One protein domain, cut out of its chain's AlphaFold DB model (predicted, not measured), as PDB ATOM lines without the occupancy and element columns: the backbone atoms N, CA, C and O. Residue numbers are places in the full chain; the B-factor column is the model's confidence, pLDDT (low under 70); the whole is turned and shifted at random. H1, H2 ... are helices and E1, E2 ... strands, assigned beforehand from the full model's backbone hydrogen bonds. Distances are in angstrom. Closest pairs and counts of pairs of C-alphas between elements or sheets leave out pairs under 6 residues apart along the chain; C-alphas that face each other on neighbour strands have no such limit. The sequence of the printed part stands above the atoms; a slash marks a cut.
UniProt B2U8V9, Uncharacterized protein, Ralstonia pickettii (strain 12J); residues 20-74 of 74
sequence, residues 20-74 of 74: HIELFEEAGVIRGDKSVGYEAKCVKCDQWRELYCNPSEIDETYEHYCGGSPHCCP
ATOM      1  N   HIS A  20      45.353 -39.116  32.353       74.44
ATOM      2  CA  HIS A  20      44.769 -40.112  31.449       74.44
ATOM      3  C   HIS A  20      45.366 -40.007  30.029       74.44
ATOM      4  O   HIS A  20      45.720 -41.000  29.413       74.44
ATOM      5  N   ILE A  21      45.602 -38.776  29.571       78.44
ATOM      6  CA  ILE A  21      46.254 -38.456  28.298       78.44
ATOM      7  C   ILE A  21      47.676 -39.040  28.206       78.44
ATOM      8  O   ILE A  21      47.985 -39.714  27.231       78.44
ATOM      9  N   GLU A  22      48.514 -38.851  29.232       81.06
ATOM     10  CA  GLU A  22      49.899 -39.353  29.255       81.06
ATOM     11  C   GLU A  22      49.941 -40.882  29.154       81.06
ATOM     12  O   GLU A  22      50.787 -41.434  28.456       81.06
ATOM     13  N   LEU A  23      48.991 -41.574  29.796       80.88
ATOM     14  CA  LEU A  23      48.881 -43.033  29.705       80.88
ATOM     15  C   LEU A  23      48.551 -43.494  28.276       80.88
ATOM     16  O   LEU A  23      49.118 -44.477  27.802       80.88
ATOM     17  N   PHE A  24      47.661 -42.786  27.579       79.06
ATOM     18  CA  PHE A  24      47.268 -43.116  26.205       79.06
ATOM     19  C   PHE A  24      48.344 -42.749  25.180       79.06
ATOM     20  O   PHE A  24      48.488 -43.447  24.171       79.06
ATOM     21  N   GLU A  25      49.121 -41.697  25.440       82.69
ATOM     22  CA  GLU A  25      50.313 -41.362  24.659       82.69
ATOM     23  C   GLU A  25      51.406 -42.425  24.818       82.69
ATOM     24  O   GLU A  25      51.938 -42.916  23.822       82.69
ATOM     25  N   GLU A  26      51.702 -42.856  26.051       83.06
ATOM     26  CA  GLU A  26      52.672 -43.930  26.317       83.06
ATOM     27  C   GLU A  26      52.231 -45.281  25.731       83.06
ATOM     28  O   GLU A  26      53.068 -46.052  25.257       83.06
ATOM     29  N   ALA A  27      50.925 -45.562  25.719       80.06
ATOM     30  CA  ALA A  27      50.355 -46.750  25.086       80.06
ATOM     31  C   ALA A  27      50.338 -46.676  23.545       80.06
ATOM     32  O   ALA A  27      50.041 -47.673  22.885       80.06
ATOM     33  N   GLY A  28      50.651 -45.514  22.957       79.81
ATOM     34  CA  GLY A  28      50.636 -45.307  21.510       79.81
ATOM     35  C   GLY A  28      49.231 -45.310  20.900       79.81
ATOM     36  O   GLY A  28      49.086 -45.590  19.710       79.81
ATOM     37  N   VAL A  29      48.204 -45.022  21.704       80.12
ATOM     38  CA  VAL A  29      46.806 -44.912  21.255       80.12
ATOM     39  C   VAL A  29      46.554 -43.535  20.642       80.12
ATOM     40  O   VAL A  29      45.931 -43.424  19.582       80.12
ATOM     41  N   ILE A  30      47.086 -42.496  21.291       84.44
ATOM     42  CA  ILE A  30      47.050 -41.109  20.825       84.44
ATOM     43  C   ILE A  30      48.471 -40.549  20.706       84.44
ATOM     44  O   ILE A  30      49.413 -41.075  21.294       84.44
ATOM     45  N   ARG A  31      48.626 -39.471  19.946       88.25
ATOM     46  CA  ARG A  31      49.841 -38.652  19.898       88.25
ATOM     47  C   ARG A  31      49.456 -37.192  19.700       88.25
ATOM     48  O   ARG A  31      48.456 -36.924  19.043       88.25
ATOM     49  N   GLY A  32      50.252 -36.258  20.196       84.88
ATOM     50  CA  GLY A  32      50.032 -34.829  19.969       84.88
ATOM     51  C   GLY A  32      50.015 -34.057  21.275       84.88
ATOM     52  O   GLY A  32      50.433 -34.562  22.307       84.88
ATOM     53  N   ASP A  33      49.560 -32.814  21.232       79.31
ATOM     54  CA  ASP A  33      49.558 -31.954  22.409       79.31
ATOM     55  C   ASP A  33      48.360 -31.005  22.400       79.31
ATOM     56  O   ASP A  33      47.740 -30.756  21.366       79.31
ATOM     57  N   LYS A  34      48.029 -30.430  23.562       72.75
ATOM     58  CA  LYS A  34      46.866 -29.533  23.710       72.75
ATOM     59  C   LYS A  34      46.903 -28.293  22.803       72.75
ATOM     60  O   LYS A  34      45.861 -27.669  22.633       72.75
ATOM     61  N   SER A  35      48.062 -27.906  22.275       76.75
ATOM     62  CA  SER A  35      48.230 -26.709  21.439       76.75
ATOM     63  C   SER A  35      47.949 -26.989  19.964       76.75
ATOM     64  O   SER A  35      47.469 -26.099  19.266       76.75
ATOM     65  N   VAL A  36      48.257 -28.200  19.493       80.06
ATOM     66  CA  VAL A  36      48.105 -28.608  18.086       80.06
ATOM     67  C   VAL A  36      46.863 -29.481  17.879       80.06
ATOM     68  O   VAL A  36      46.292 -29.479  16.793       80.06
ATOM     69  N   GLY A  37      46.409 -30.169  18.926       81.56
ATOM     70  CA  GLY A  37      45.394 -31.212  18.853       81.56
ATOM     71  C   GLY A  37      46.020 -32.595  19.011       81.56
ATOM     72  O   GLY A  37      47.225 -32.785  18.836       81.56
ATOM     73  N   TYR A  38      45.187 -33.564  19.374       85.06
ATOM     74  CA  TYR A  38      45.604 -34.958  19.457       85.06
ATOM     75  C   TYR A  38      45.228 -35.674  18.172       85.06
ATOM     76  O   TYR A  38      44.232 -35.353  17.532       85.06
ATOM     77  N   GLU A  39      46.017 -36.667  17.804       87.31
ATOM     78  CA  GLU A  39      45.723 -37.622  16.756       87.31
ATOM     79  C   GLU A  39      45.590 -39.007  17.381       87.31
ATOM     80  O   GLU A  39      46.343 -39.351  18.289       87.31
ATOM     81  N   ALA A  40      44.683 -39.830  16.871       84.88
ATOM     82  CA  ALA A  40      44.585 -41.234  17.240       84.88
ATOM     83  C   ALA A  40      44.798 -42.131  16.029       84.88
ATOM     84  O   ALA A  40      44.604 -41.741  14.871       84.88
ATOM     85  N   LYS A  41      45.230 -43.361  16.299       83.44
ATOM     86  CA  LYS A  41      45.474 -44.350  15.257       83.44
ATOM     87  C   LYS A  41      44.179 -45.053  14.884       83.44
ATOM     88  O   LYS A  41      43.513 -45.638  15.731       83.44
ATOM     89  N   CYS A  42      43.818 -45.023  13.607       82.06
ATOM     90  CA  CYS A  42      42.618 -45.714  13.164       82.06
ATOM     91  C   CYS A  42      42.804 -47.230  13.165       82.06
ATOM     92  O   CYS A  42      43.685 -47.741  12.474       82.06
ATOM     93  N   VAL A  43      41.890 -47.958  13.805       79.12
ATOM     94  CA  VAL A  43      41.932 -49.428  13.874       79.12
ATOM     95  C   VAL A  43      41.725 -50.119  12.515       79.12
ATOM     96  O   VAL A  43      42.088 -51.278  12.343       79.12
ATOM     97  N   LYS A  44      41.148 -49.426  11.518       79.56
ATOM     98  CA  LYS A  44      40.922 -49.957  10.156       79.56
ATOM     99  C   LYS A  44      42.054 -49.670   9.179       79.56
ATOM    100  O   LYS A  44      42.372 -50.523   8.359       79.56
ATOM    101  N   CYS A  45      42.568 -48.442   9.194       80.12
ATOM    102  CA  CYS A  45      43.508 -47.948   8.187       80.12
ATOM    103  C   CYS A  45      44.943 -47.830   8.725       80.12
ATOM    104  O   CYS A  45      45.850 -47.544   7.951       80.12
ATOM    105  N   ASP A  46      45.141 -48.024  10.035       78.19
ATOM    106  CA  ASP A  46      46.408 -47.858  10.760       78.19
ATOM    107  C   ASP A  46      47.031 -46.452  10.622       78.19
ATOM    108  O   ASP A  46      48.159 -46.201  11.043       78.19
ATOM    109  N   GLN A  47      46.288 -45.500  10.046       82.19
ATOM    110  CA  GLN A  47      46.726 -44.121   9.878       82.19
ATOM    111  C   GLN A  47      46.375 -43.298  11.111       82.19
ATOM    112  O   GLN A  47      45.280 -43.414  11.660       82.19
ATOM    113  N   TRP A  48      47.296 -42.416  11.475       85.38
ATOM    114  CA  TRP A  48      47.062 -41.361  12.447       85.38
ATOM    115  C   TRP A  48      46.184 -40.272  11.838       85.38
ATOM    116  O   TRP A  48      46.433 -39.840  10.707       85.38
ATOM    117  N   ARG A  49      45.140 -39.876  12.561       83.38
ATOM    118  CA  ARG A  49      44.211 -38.810  12.175       83.38
ATOM    119  C   ARG A  49      43.830 -37.981  13.383       83.38
ATOM    120  O   ARG A  49      43.896 -38.477  14.500       83.38
ATOM    121  N   GLU A  50      43.399 -36.752  13.123       83.06
ATOM    122  CA  GLU A  50      42.895 -35.833  14.139       83.06
ATOM    123  C   GLU A  50      41.810 -36.495  15.000       83.06
ATOM    124  O   GLU A  50      40.862 -37.113  14.505       83.06
ATOM    125  N   LEU A  51      41.993 -36.382  16.309       78.50
ATOM    126  CA  LEU A  51      41.066 -36.831  17.322       78.50
ATOM    127  C   LEU A  51      40.063 -35.704  17.583       78.50
ATOM    128  O   LEU A  51      40.408 -34.668  18.145       78.50
ATOM    129  N   TYR A  52      38.814 -35.921  17.178       73.12
ATOM    130  CA  TYR A  52      37.734 -34.948  17.367       73.12
ATOM    131  C   TYR A  52      37.148 -34.946  18.784       73.12
ATOM    132  O   TYR A  52      36.509 -33.972  19.180       73.12
ATOM    133  N   CYS A  53      37.350 -36.022  19.549       72.50
ATOM    134  CA  CYS A  53      36.956 -36.102  20.951       72.50
ATOM    135  C   CYS A  53      38.100 -35.676  21.877       72.50
ATOM    136  O   CYS A  53      39.280 -35.713  21.523       72.50
ATOM    137  N   ASN A  54      37.756 -35.256  23.090       74.44
ATOM    138  CA  ASN A  54      38.766 -34.915  24.075       74.44
ATOM    139  C   ASN A  54      39.444 -36.215  24.560       74.44
ATOM    140  O   ASN A  54      38.736 -37.144  24.942       74.44
ATOM    141  N   PRO A  55      40.785 -36.315  24.623       73.12
ATOM    142  CA  PRO A  55      41.445 -37.531  25.107       73.12
ATOM    143  C   PRO A  55      41.241 -37.810  26.603       73.12
ATOM    144  O   PRO A  55      41.762 -38.782  27.133       73.12
ATOM    145  N   SER A  56      40.514 -36.952  27.317       74.50
ATOM    146  CA  SER A  56      40.006 -37.262  28.658       74.50
ATOM    147  C   SER A  56      38.675 -38.027  28.649       74.50
ATOM    148  O   SER A  56      38.265 -38.506  29.699       74.50
ATOM    149  N   GLU A  57      37.995 -38.106  27.502       72.94
ATOM    150  CA  GLU A  57      36.709 -38.798  27.318       72.94
ATOM    151  C   GLU A  57      36.863 -40.164  26.640       72.94
ATOM    152  O   GLU A  57      35.894 -40.911  26.546       72.94
ATOM    153  N   ILE A  58      38.065 -40.485  26.158       73.69
ATOM    154  CA  ILE A  58      38.388 -41.812  25.635       73.69
ATOM    155  C   ILE A  58      38.662 -42.761  26.800       73.69
ATOM    156  O   ILE A  58      39.170 -42.352  27.840       73.69
ATOM    157  N   ASP A  59      38.332 -44.030  26.615       75.81
ATOM    158  CA  ASP A  59      38.612 -45.101  27.563       75.81
ATOM    159  C   ASP A  59      39.305 -46.273  26.852       75.81
ATOM    160  O   ASP A  59      39.578 -46.225  25.654       75.81
ATOM    161  N   GLU A  60      39.633 -47.336  27.584       71.00
ATOM    162  CA  GLU A  60      40.335 -48.508  27.039       71.00
ATOM    163  C   GLU A  60      39.564 -49.247  25.930       71.00
ATOM    164  O   GLU A  60      40.163 -49.993  25.156       71.00
ATOM    165  N   THR A  61      38.250 -49.036  25.834       72.88
ATOM    166  CA  THR A  61      37.388 -49.587  24.782       72.88
ATOM    167  C   THR A  61      37.211 -48.637  23.597       72.88
ATOM    168  O   THR A  61      36.566 -49.000  22.611       72.88
ATOM    169  N   TYR A  62      37.797 -47.436  23.658       72.06
ATOM    170  CA  TYR A  62      37.712 -46.458  22.586       72.06
ATOM    171  C   TYR A  62      38.488 -46.927  21.353       72.06
ATOM    172  O   TYR A  62      39.719 -46.972  21.320       72.06
ATOM    173  N   GLU A  63      37.750 -47.223  20.291       76.31
ATOM    174  CA  GLU A  63      38.304 -47.533  18.981       76.31
ATOM    175  C   GLU A  63      38.209 -46.300  18.074       76.31
ATOM    176  O   GLU A  63      37.118 -45.856  17.709       76.31
ATOM    177  N   HIS A  64      39.353 -45.742  17.672       75.50
ATOM    178  CA  HIS A  64      39.366 -44.645  16.708       75.50
ATOM    179  C   HIS A  64      39.178 -45.169  15.279       75.50
ATOM    180  O   HIS A  64      39.853 -46.106  14.841       75.50
ATOM    181  N   TYR A  65      38.315 -44.511  14.508       74.94
ATOM    182  CA  TYR A  65      38.063 -44.839  13.109       74.94
ATOM    183  C   TYR A  65      38.287 -43.600  12.228       74.94
ATOM    184  O   TYR A  65      37.513 -42.662  12.267       74.94
ATOM    185  N   CYS A  66      39.294 -43.610  11.346       71.12
ATOM    186  CA  CYS A  66      39.618 -42.523  10.397       71.12
ATOM    187  C   CYS A  66      38.523 -42.225   9.351       71.12
ATOM    188  O   CYS A  66      38.749 -41.442   8.427       71.12
ATOM    189  N   GLY A  67      37.395 -42.937   9.394       60.97
ATOM    190  CA  GLY A  67      36.444 -43.006   8.299       60.97
ATOM    191  C   GLY A  67      35.804 -41.652   8.014       60.97
ATOM    192  O   GLY A  67      35.032 -41.160   8.825       60.97
ATOM    193  N   GLY A  68      36.006 -41.116   6.806       51.53
ATOM    194  CA  GLY A  68      35.129 -40.100   6.201       51.53
ATOM    195  C   GLY A  68      33.722 -40.643   5.899       51.53
ATOM    196  O   GLY A  68      33.198 -40.455   4.807       51.53
ATOM    197  N   SER A  69      33.143 -41.398   6.829       41.25
ATOM    198  CA  SER A  69      31.827 -42.025   6.768       41.25
ATOM    199  C   SER A  69      30.990 -41.566   7.963       41.25
ATOM    200  O   SER A  69      31.549 -41.329   9.034       41.25
ATOM    201  N   PRO A  70      29.657 -41.480   7.802       46.88
ATOM    202  CA  PRO A  70      28.704 -40.829   8.718       46.88
ATOM    203  C   PRO A  70      28.477 -41.575  10.047       46.88
ATOM    204  O   PRO A  70      27.400 -41.514  10.616       46.88
ATOM    205  N   HIS A  71      29.467 -42.344  10.494       43.50
ATOM    206  CA  HIS A  71      29.447 -43.140  11.716       43.50
ATOM    207  C   HIS A  71      30.635 -42.850  12.635       43.50
ATOM    208  O   HIS A  71      30.646 -43.347  13.756       43.50
ATOM    209  N   CYS A  72      31.619 -42.045  12.206       45.81
ATOM    210  CA  CYS A  72      32.636 -41.547  13.139       45.81
ATOM    211  C   CYS A  72      32.062 -40.505  14.127       45.81
ATOM    212  O   CYS A  72      32.689 -40.196  15.136       45.81
ATOM    213  N   CYS A  73      30.839 -40.053  13.841       39.72
ATOM    214  CA  CYS A  73      29.798 -39.608  14.761       39.72
ATOM    215  C   CYS A  73      28.476 -40.188  14.218       39.72
ATOM    216  O   CYS A  73      28.265 -40.082  13.008       39.72
ATOM    217  N   PRO A  74      27.568 -40.767  15.012       43.22
ATOM    218  CA  PRO A  74      26.217 -40.230  15.025       43.22
ATOM    219  C   PRO A  74      26.222 -38.809  15.611       43.22
ATOM    220  O   PRO A  74      26.942 -38.584  16.609       43.22
TER     221      PRO A  74
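Overview. This is residues 20 to 74 of the 74 residues of an uncharacterized protein of Ralstonia pickettii (strain 12J) (UniProt B2U8V9). There is little regular structure: a small three-strand sheet has short helix H1 packed beside its edge strand E1, and a long unnamed stretch, residues 51 to 74, loops away from E3. The printed part has 55 residues, with H1, E1, E2 and E3 along the chain; the antiparallel sheet, order E1, E2, E3, is a meander, each strand the neighbour of the one before. The class is mixed, with only 19 residues in named elements; the whole is compact, radius of gyration of the C-alphas 10.6 A, spanning 29 by 22 by 20 A.

Along the chain. H1 is residues 20 to 26, from C-alpha 20 at (44.769, -40.112, 31.449), 10.2 A long. E1 is residues 30 to 33, 9.6 A; E2 is 37 to 41, 13.6 A; E3 is 48 to 50, 7.1 A, ending at C-alpha 50 (42.895, -35.833, 14.139).

Arrangement. Hairpin E1 and E2 has N 39 and O 31 2.7 A apart; hairpin E2 and E3 has N 40 and O 49 2.8 A apart, both within hydrogen-bond range. H1 is on the sheet at a height of 6.3 A, over none of its strands, but only just, with 2 C-alphas falling on E1; its closest C-alphas to E1, Glu 25 and Arg 31, are 5.5 A apart. In H1 every O i to N i+4 pair is within hydrogen-bond range.

Size, cuts and confidence. The farthest C-alphas, Glu 26 and Pro 70, are 29.9 A apart. The printed part has no cut, no link is long, and residues 67 to 74 have pLDDT under 70.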